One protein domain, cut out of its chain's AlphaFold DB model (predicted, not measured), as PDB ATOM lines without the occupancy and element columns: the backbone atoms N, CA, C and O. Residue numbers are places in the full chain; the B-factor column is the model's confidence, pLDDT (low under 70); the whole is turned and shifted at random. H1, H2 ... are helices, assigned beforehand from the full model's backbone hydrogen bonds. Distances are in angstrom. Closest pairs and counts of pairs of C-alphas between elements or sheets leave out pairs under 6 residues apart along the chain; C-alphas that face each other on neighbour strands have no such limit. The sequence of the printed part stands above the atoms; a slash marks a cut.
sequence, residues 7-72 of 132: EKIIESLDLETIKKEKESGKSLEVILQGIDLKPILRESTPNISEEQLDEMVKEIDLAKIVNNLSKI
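This is residues 7 to 72 of the 132 residues of the protein "Type 2 lantibiotic, SP_1948 family" of Pilibacter termitis (UniProt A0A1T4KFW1). Six short helices make an elongated body of crossed pairs: H2 crosses H3 towards one end, H4 crosses H5 towards the other, and between these pairs H6 packs on H3, H1 packs on H4, and H1 and H6 pack on each other. The contacts are few, each helix touching one or two others. The printed part has 66 residues, with the named helices H1 to H6 in that order along the chain and no named strand, and its class is all helix. The whole is compact, with a radius of gyration of the C-alphas of 12.3 A, and spans 36 by 20 by 18 A along its three main axes.

The longest helices by residues are H5 and H6. H6, residues 62 to 71, is 14.4 A long from first to last C-alpha and ends at C-alpha 71 at (13.920, 37.626, -12.940). H5, residues 50 to 59, is 14.2 A long and begins at C-alpha 50 at (39.660, 51.648, -2.009). H2 is residues 15 to 23, 12.2 A long, and H4 is residues 37 to 44, 10.6 A long. H3 is residues 28 to 34, and H1 is residues 7 to 12, beginning at C-alpha 7 at (19.383, 46.929, -9.084).

H6 touches H3 at a steep tilt of 48 degrees, opposite ways, and their closest C-alphas, those of Val 66 and Leu 28, are 6.5 A apart. H6 also touches H1, about perpendicular at 84 degrees, with the closest C-alphas, Leu 69 and Ile 10, 7.1 A apart. H3 touches H2 at a steep tilt of 65 degrees, opposite ways, and the closest C-alphas are those of Ile 31 and Ile 18, at 6.8 A. H1 touches H4, about perpendicular at 77 degrees, with the C-alphas of Ser 12 and Ile 40 closest at 6.5 A. H4 touches H5, about perpendicular at 74 degrees, and the closest C-alphas, Lys 38 and Leu 53, are 6.7 A apart. Among the pairs that stay apart are H2 and H5, and H5 and H6. In H1, H2, H3, H4, H5 and H6 every O i to N i+4 pair is within hydrogen-bond range.

The two C-alphas farthest apart are those of Gly 25 and Asn 47, at 37.5 A. The first and last printed C-alphas, Glu 7 and Ile 72, are 10.5 A apart. The printed part has no cut, and the five links between the helices are tight. The mean pLDDT of the printed part is 70.6, and 23 residues are under 70, among them residues 7 to 9 and residues 39 to 48.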
ATOM      1  N   GLU A   7      20.009  46.480  -7.832       65.94
ATOM      2  CA  GLU A   7      19.383  46.929  -9.084       65.94
ATOM      3  C   GLU A   7      20.304  47.865  -9.872       65.94
ATOM      4  O   GLU A   7      20.491  47.689 -11.071       65.94
ATOM      5  N   LYS A   8      20.971  48.790  -9.173       68.94
ATOM      6  CA  LYS A   8      21.894  49.750  -9.788       68.94
ATOM      7  C   LYS A   8      23.142  49.066 -10.354       68.94
ATOM      8  O   LYS A   8      23.655  49.485 -11.383       68.94
ATOM      9  N   ILE A   9      23.603  47.994  -9.703       69.19
ATOM     10  CA  ILE A   9      24.679  47.149 -10.240       69.19
ATOM     11  C   ILE A   9      24.212  46.470 -11.527       69.19
ATOM     12  O   ILE A   9      24.947  46.453 -12.506       69.19
ATOM     13  N   ILE A  10      22.989  45.941 -11.550       70.00
ATOM     14  CA  ILE A  10      22.455  45.238 -12.719       70.00
ATOM     15  C   ILE A  10      22.294  46.166 -13.925       70.00
ATOM     16  O   ILE A  10      22.616  45.755 -15.033       70.00
ATOM     17  N   GLU A  11      21.877  47.415 -13.720       69.69
ATOM     18  CA  GLU A  11      21.800  48.417 -14.794       69.69
ATOM     19  C   GLU A  11      23.171  48.780 -15.381       69.69
ATOM     20  O   GLU A  11      23.273  49.075 -16.567       69.69
ATOM     21  N   SER A  12      24.228  48.743 -14.566       69.25
ATOM     22  CA  SER A  12      25.606  48.989 -15.017       69.25
ATOM     23  C   SER A  12      26.314  47.752 -15.582       69.25
ATOM     24  O   SER A  12      27.429  47.860 -16.093       69.25
ATOM     25  N   LEU A  13      25.707  46.569 -15.457       72.88
ATOM     26  CA  LEU A  13      26.256  45.333 -16.004       72.88
ATOM     27  C   LEU A  13      25.922  45.223 -17.492       72.88
ATOM     28  O   LEU A  13      24.801  45.484 -17.921       72.88
ATOM     29  N   ASP A  14      26.892  44.762 -18.276       73.75
ATOM     30  CA  ASP A  14      26.693  44.493 -19.696       73.75
ATOM     31  C   ASP A  14      25.875  43.204 -19.893       73.75
ATOM     32  O   ASP A  14      26.396  42.082 -19.912       73.75
ATOM     33  N   LEU A  15      24.560  43.381 -20.015       75.06
ATOM     34  CA  LEU A  15      23.598  42.300 -20.204       75.06
ATOM     35  C   LEU A  15      23.824  41.530 -21.517       75.06
ATOM     36  O   LEU A  15      23.530  40.333 -21.557       75.06
ATOM     37  N   GLU A  16      24.371  42.161 -22.564       70.06
ATOM     38  CA  GLU A  16      24.673  41.486 -23.835       70.06
ATOM     39  C   GLU A  16      25.830  40.501 -23.668       70.06
ATOM     40  O   GLU A  16      25.732  39.335 -24.069       70.06
ATOM     41  N   THR A  17      26.899  40.938 -22.999       72.56
ATOM     42  CA  THR A  17      28.039  40.074 -22.679       72.56
ATOM     43  C   THR A  17      27.606  38.909 -21.785       72.56
ATOM     44  O   THR A  17      27.966  37.759 -22.055       72.56
ATOM     45  N   ILE A  18      26.763  39.161 -20.777       74.69
ATOM     46  CA  ILE A  18      26.229  38.107 -19.899       74.69
ATOM     47  C   ILE A  18      25.368  37.105 -20.682       74.69
ATOM     48  O   ILE A  18      25.475  35.897 -20.454       74.69
ATOM     49  N   LYS A  19      24.533  37.567 -21.621       73.38
ATOM     50  CA  LYS A  19      23.706  36.697 -22.472       73.38
ATOM     51  C   LYS A  19      24.572  35.793 -23.348       73.38
ATOM     52  O   LYS A  19      24.369  34.581 -23.351       73.38
ATOM     53  N   LYS A  20      25.588  36.351 -24.005       75.44
ATOM     54  CA  LYS A  20      26.531  35.607 -24.853       75.44
ATOM     55  C   LYS A  20      27.324  34.561 -24.065       75.44
ATOM     56  O   LYS A  20      27.505  33.431 -24.513       75.44
ATOM     57  N   GLU A  21      27.776  34.910 -22.862       71.94
ATOM     58  CA  GLU A  21      28.449  33.969 -21.965       71.94
ATOM     59  C   GLU A  21      27.489  32.869 -21.463       71.94
ATOM     60  O   GLU A  21      27.877  31.702 -21.364       71.94
ATOM     61  N   LYS A  22      26.218  33.197 -21.204       73.19
ATOM     62  CA  LYS A  22      25.184  32.217 -20.837       73.19
ATOM     63  C   LYS A  22      24.869  31.260 -21.993       73.19
ATOM     64  O   LYS A  22      24.749  30.059 -21.767       73.19
ATOM     65  N   GLU A  23      24.795  31.761 -23.224       74.44
ATOM     66  CA  GLU A  23      24.659  30.953 -24.448       74.44
ATOM     67  C   GLU A  23      25.876  30.044 -24.675       74.44
ATOM     68  O   GLU A  23      25.733  28.931 -25.178       74.44
ATOM     69  N   SER A  24      27.060  30.461 -24.213       70.81
ATOM     70  CA  SER A  24      28.265  29.619 -24.203       70.81
ATOM     71  C   SER A  24      28.241  28.495 -23.151       70.81
ATOM     72  O   SER A  24      29.154  27.670 -23.111       70.81
ATOM     73  N   GLY A  25      27.199  28.433 -22.311       73.12
ATOM     74  CA  GLY A  25      26.986  27.386 -21.307       73.12
ATOM     75  C   GLY A  25      27.580  27.678 -19.925       73.12
ATOM     76  O   GLY A  25      27.583  26.793 -19.068       73.12
ATOM     77  N   LYS A  26      28.080  28.895 -19.677       74.69
ATOM     78  CA  LYS A  26      28.590  29.304 -18.359       74.69
ATOM     79  C   LYS A  26      27.439  29.678 -17.422       74.69
ATOM     80  O   LYS A  26      26.434  30.249 -17.846       74.69
ATOM     81  N   SER A  27      27.586  29.377 -16.131       75.50
ATOM     82  CA  SER A  27      26.618  29.812 -15.119       75.50
ATOM     83  C   SER A  27      26.765  31.309 -14.836       75.50
ATOM     84  O   SER A  27      27.866  31.856 -14.871       75.50
ATOM     85  N   LEU A  28      25.651  31.973 -14.506       71.31
ATOM     86  CA  LEU A  28      25.638  33.400 -14.161       71.31
ATOM     87  C   LEU A  28      26.586  33.735 -13.001       71.31
ATOM     88  O   LEU A  28      27.171  34.808 -12.984       71.31
ATOM     89  N   GLU A  29      26.774  32.811 -12.062       71.94
ATOM     90  CA  GLU A  29      27.705  32.956 -10.940       71.94
ATOM     91  C   GLU A  29      29.153  33.070 -11.419       71.94
ATOM     92  O   GLU A  29      29.874  33.949 -10.965       71.94
ATOM     93  N   VAL A  30      29.565  32.219 -12.362       72.94
ATOM     94  CA  VAL A  30      30.922  32.234 -12.927       72.94
ATOM     95  C   VAL A  30      31.148  33.501 -13.747       72.94
ATOM     96  O   VAL A  30      32.218  34.099 -13.671       72.94
ATOM     97  N   ILE A  31      30.129  33.932 -14.490       73.00
ATOM     98  CA  ILE A  31      30.176  35.167 -15.276       73.00
ATOM     99  C   ILE A  31      30.337  36.369 -14.339       73.00
ATOM    100  O   ILE A  31      31.265  37.152 -14.500       73.00
ATOM    101  N   LEU A  32      29.494  36.477 -13.309       70.94
ATOM    102  CA  LEU A  32      29.536  37.577 -12.340       70.94
ATOM    103  C   LEU A  32      30.804  37.565 -11.477       70.94
ATOM    104  O   LEU A  32      31.284  38.631 -11.111       70.94
ATOM    105  N   GLN A  33      31.373  36.394 -11.179       72.69
ATOM    106  CA  GLN A  33      32.678  36.281 -10.515       72.69
ATOM    107  C   GLN A  33      33.835  36.768 -11.396       72.69
ATOM    108  O   GLN A  33      34.855  37.207 -10.870       72.69
ATOM    109  N   GLY A  34      33.693  36.675 -12.721       68.25
ATOM    110  CA  GLY A  34      34.674  37.178 -13.681       68.25
ATOM    111  C   GLY A  34      34.595  38.686 -13.924       68.25
ATOM    112  O   GLY A  34      35.514  39.248 -14.518       68.25
ATOM    113  N   ILE A  35      33.521  39.343 -13.478       72.62
ATOM    114  CA  ILE A  35      33.321  40.780 -13.663       72.62
ATOM    115  C   ILE A  35      33.961  41.534 -12.503       72.62
ATOM    116  O   ILE A  35      33.671  41.288 -11.333       72.62
ATOM    117  N   ASP A  36      34.815  42.497 -12.838       71.94
ATOM    118  CA  ASP A  36      35.359  43.410 -11.844       71.94
ATOM    119  C   ASP A  36      34.264  44.395 -11.402       71.94
ATOM    120  O   ASP A  36      33.869  45.298 -12.139       71.94
ATOM    121  N   LEU A  37      33.742  44.198 -10.189       72.19
ATOM    122  CA  LEU A  37      32.694  45.038  -9.601       72.19
ATOM    123  C   LEU A  37      33.233  46.386  -9.101       72.19
ATOM    124  O   LEU A  37      32.455  47.301  -8.832       72.19
ATOM    125  N   LYS A  38      34.558  46.539  -8.974       71.62
ATOM    126  CA  LYS A  38      35.178  47.775  -8.482       71.62
ATOM    127  C   LYS A  38      34.814  49.019  -9.306       71.62
ATOM    128  O   LYS A  38      34.362  50.003  -8.710       71.62
ATOM    129  N   PRO A  39      34.967  49.022 -10.645       68.38
ATOM    130  CA  PRO A  39      34.575  50.165 -11.471       68.38
ATOM    131  C   PRO A  39      33.087  50.512 -11.334       68.38
ATOM    132  O   PRO A  39      32.752  51.688 -11.198       68.38
ATOM    133  N   ILE A  40      32.217  49.502 -11.263       69.25
ATOM    134  CA  ILE A  40      30.763  49.667 -11.119       69.25
ATOM    135  C   ILE A  40      30.408  50.386  -9.809       69.25
ATOM    136  O   ILE A  40      29.611  51.328  -9.777       69.25
ATOM    137  N   LEU A  41      31.029  49.978  -8.703       68.06
ATOM    138  CA  LEU A  41      30.782  50.585  -7.392       68.06
ATOM    139  C   LEU A  41      31.300  52.022  -7.316       68.06
ATOM    140  O   LEU A  41      30.673  52.872  -6.676       68.06
ATOM    141  N   ARG A  42      32.413  52.299  -8.001       65.56
ATOM    142  CA  ARG A  42      32.993  53.639  -8.112       65.56
ATOM    143  C   ARG A  42      32.101  54.592  -8.906       65.56
ATOM    144  O   ARG A  42      31.993  55.759  -8.542       65.56
ATOM    145  N   GLU A  43      31.445  54.098  -9.952       64.06
ATOM    146  CA  GLU A  43      30.481  54.863 -10.748       64.06
ATOM    147  C   GLU A  43      29.169  55.097  -9.987       64.06
ATOM    148  O   GLU A  43      28.637  56.207  -9.960       64.06
ATOM    149  N   SER A  44      28.686  54.079  -9.269       61.03
ATOM    150  CA  SER A  44      27.519  54.212  -8.396       61.03
ATOM    151  C   SER A  44      27.735  55.232  -7.269       61.03
ATOM    152  O   SER A  44      26.766  55.861  -6.823       61.03
ATOM    153  N   THR A  45      28.974  55.379  -6.801       63.69
ATOM    154  CA  THR A  45      29.304  56.091  -5.564       63.69
ATOM    155  C   THR A  45      30.617  56.868  -5.725       63.69
ATOM    156  O   THR A  45      31.687  56.401  -5.321       63.69
ATOM    157  N   PRO A  46      30.567  58.072  -6.327       57.88
ATOM    158  CA  PRO A  46      31.755  58.902  -6.492       57.88
ATOM    159  C   PRO A  46      32.267  59.369  -5.115       57.88
ATOM    160  O   PRO A  46      31.479  59.825  -4.291       57.88
ATOM    161  N   ASN A  47      33.588  59.294  -4.889       59.12
ATOM    162  CA  ASN A  47      34.316  59.594  -3.631       59.12
ATOM    163  C   ASN A  47      34.366  58.500  -2.543       59.12
ATOM    164  O   ASN A  47      34.443  58.823  -1.358       59.12
ATOM    165  N   ILE A  48      34.395  57.222  -2.915       67.81
ATOM    166  CA  ILE A  48      34.690  56.120  -1.983       67.81
ATOM    167  C   ILE A  48      36.180  55.740  -2.011       67.81
ATOM    168  O   ILE A  48      36.805  55.745  -3.075       67.81
ATOM    169  N   SER A  49      36.760  55.454  -0.838       71.38
ATOM    170  CA  SER A  49      38.137  54.957  -0.720       71.38
ATOM    171  C   SER A  49      38.231  53.490  -1.152       71.38
ATOM    172  O   SER A  49      37.262  52.747  -1.030       71.38
ATOM    173  N   GLU A  50      39.404  53.052  -1.621       69.94
ATOM    174  CA  GLU A  50      39.660  51.648  -2.009       69.94
ATOM    175  C   GLU A  50      39.257  50.649  -0.904       69.94
ATOM    176  O   GLU A  50      38.693  49.598  -1.192       69.94
ATOM    177  N   GLU A  51      39.471  51.008   0.365       71.12
ATOM    178  CA  GLU A  51      39.118  50.189   1.534       71.12
ATOM    179  C   GLU A  51      37.604  50.006   1.690       71.12
ATOM    180  O   GLU A  51      37.133  48.897   1.936       71.12
ATOM    181  N   GLN A  52      36.833  51.080   1.500       66.25
ATOM    182  CA  GLN A  52      35.370  51.023   1.516       66.25
ATOM    183  C   GLN A  52      34.833  50.252   0.307       66.25
ATOM    184  O   GLN A  52      33.814  49.575   0.401       66.25
ATOM    185  N   LEU A  53      35.542  50.319  -0.816       68.81
ATOM    186  CA  LEU A  53      35.222  49.596  -2.039       68.81
ATOM    187  C   LEU A  53      35.375  48.079  -1.844       68.81
ATOM    188  O   LEU A  53      34.465  47.325  -2.178       68.81
ATOM    189  N   ASP A  54      36.473  47.634  -1.231       70.12
ATOM    190  CA  ASP A  54      36.690  46.223  -0.889       70.12
ATOM    191  C   ASP A  54      35.695  45.715   0.171       70.12
ATOM    192  O   ASP A  54      35.289  44.551   0.137       70.12
ATOM    193  N   GLU A  55      35.278  46.572   1.108       73.88
ATOM    194  CA  GLU A  55      34.243  46.245   2.095       73.88
ATOM    195  C   GLU A  55      32.869  46.084   1.426       73.88
ATOM    196  O   GLU A  55      32.189  45.083   1.651       73.88
ATOM    197  N   MET A  56      32.514  46.978   0.497       67.00
ATOM    198  CA  MET A  56      31.295  46.865  -0.312       67.00
ATOM    199  C   MET A  56      31.299  45.614  -1.189       67.00
ATOM    200  O   MET A  56      30.284  44.933  -1.259       67.00
ATOM    201  N   VAL A  57      32.425  45.262  -1.822       70.56
ATOM    202  CA  VAL A  57      32.536  44.023  -2.612       70.56
ATOM    203  C   VAL A  57      32.299  42.782  -1.748       70.56
ATOM    204  O   VAL A  57      31.665  41.835  -2.206       70.56
ATOM    205  N   LYS A  58      32.758  42.783  -0.491       72.94
ATOM    206  CA  LYS A  58      32.509  41.680   0.452       72.94
ATOM    207  C   LYS A  58      31.068  41.628   0.952       72.94
ATOM    208  O   LYS A  58      30.572  40.540   1.226       72.94
ATOM    209  N   GLU A  59      30.415  42.778   1.089       69.38
ATOM    210  CA  GLU A  59      28.999  42.864   1.464       69.38
ATOM    211  C   GLU A  59      28.049  42.554   0.294       69.38
ATOM    212  O   GLU A  59      26.865  42.287   0.522       69.38
ATOM    213  N   ILE A  60      28.538  42.562  -0.951       71.81
ATOM    214  CA  ILE A  60      27.738  42.185  -2.116       71.81
ATOM    215  C   ILE A  60      27.399  40.700  -2.054       71.81
ATOM    216  O   ILE A  60      28.219  39.812  -2.289       71.81
ATOM    217  N   ASP A  61      26.121  40.440  -1.814       74.00
ATOM    218  CA  ASP A  61      25.551  39.116  -1.957       74.00
ATOM    219  C   ASP A  61      25.321  38.811  -3.446       74.00
ATOM    220  O   ASP A  61      24.285  39.149  -4.033       74.00
ATOM    221  N   LEU A  62      26.317  38.176  -4.070       71.62
ATOM    222  CA  LEU A  62      26.263  37.741  -5.469       71.62
ATOM    223  C   LEU A  62      25.026  36.879  -5.754       71.62
ATOM    224  O   LEU A  62      24.448  36.982  -6.835       71.62
ATOM    225  N   ALA A  63      24.560  36.081  -4.785       71.00
ATOM    226  CA  ALA A  63      23.374  35.245  -4.956       71.00
ATOM    227  C   ALA A  63      22.105  36.090  -5.136       71.00
ATOM    228  O   ALA A  63      21.226  35.754  -5.934       71.00
ATOM    229  N   LYS A  64      22.022  37.228  -4.440       75.62
ATOM    230  CA  LYS A  64      20.918  38.180  -4.580       75.62
ATOM    231  C   LYS A  64      20.935  38.863  -5.949       75.62
ATOM    232  O   LYS A  64      19.874  39.030  -6.550       75.62
ATOM    233  N   ILE A  65      22.122  39.196  -6.463       74.00
ATOM    234  CA  ILE A  65      22.293  39.747  -7.816       74.00
ATOM    235  C   ILE A  65      21.865  38.720  -8.863       74.00
ATOM    236  O   ILE A  65      21.026  39.044  -9.695       74.00
ATOM    237  N   VAL A  66      22.353  37.476  -8.784       74.19
ATOM    238  CA  VAL A  66      21.972  36.382  -9.698       74.19
ATOM    239  C   VAL A  66      20.459  36.174  -9.712       74.19
ATOM    240  O   VAL A  66      19.854  36.063 -10.777       74.19
ATOM    241  N   ASN A  67      19.829  36.152  -8.536       75.75
ATOM    242  CA  ASN A  67      18.390  35.943  -8.416       75.75
ATOM    243  C   ASN A  67      17.600  37.098  -9.059       75.75
ATOM    244  O   ASN A  67      16.655  36.857  -9.808       75.75
ATOM    245  N   ASN A  68      18.025  38.347  -8.858       72.62
ATOM    246  CA  ASN A  68      17.414  39.498  -9.527       72.62
ATOM    247  C   ASN A  68      17.669  39.501 -11.043       72.62
ATOM    248  O   ASN A  68      16.741  39.759 -11.804       72.62
ATOM    249  N   LEU A  69      18.868  39.119 -11.491       71.12
ATOM    250  CA  LEU A  69      19.194  38.971 -12.912       71.12
ATOM    251  C   LEU A  69      18.334  37.898 -13.584       71.12
ATOM    252  O   LEU A  69      17.910  38.064 -14.717       71.12
ATOM    253  N   SER A  70      18.057  36.798 -12.878       69.69
ATOM    254  CA  SER A  70      17.231  35.699 -13.390       69.69
ATOM    255  C   SER A  70      15.755  36.068 -13.558       69.69
ATOM    256  O   SER A  70      15.056  35.431 -14.341       69.69
ATOM    257  N   LYS A  71      15.283  37.086 -12.824       71.31
ATOM    258  CA  LYS A  71      13.920  37.626 -12.940       71.31
ATOM    259  C   LYS A  71      13.785  38.621 -14.085       71.31
ATOM    260  O   LYS A  71      12.673  38.839 -14.557       71.31
ATOM    261  N   ILE A  72      14.891  39.233 -14.502       67.44
ATOM    262  CA  ILE A  72      14.931  40.078 -15.687       67.44
ATOM    263  C   ILE A  72      14.965  39.134 -16.882       67.44
ATOM    264  O   ILE A  72      15.850  38.288 -16.998       67.44
TER     265      ILE A  72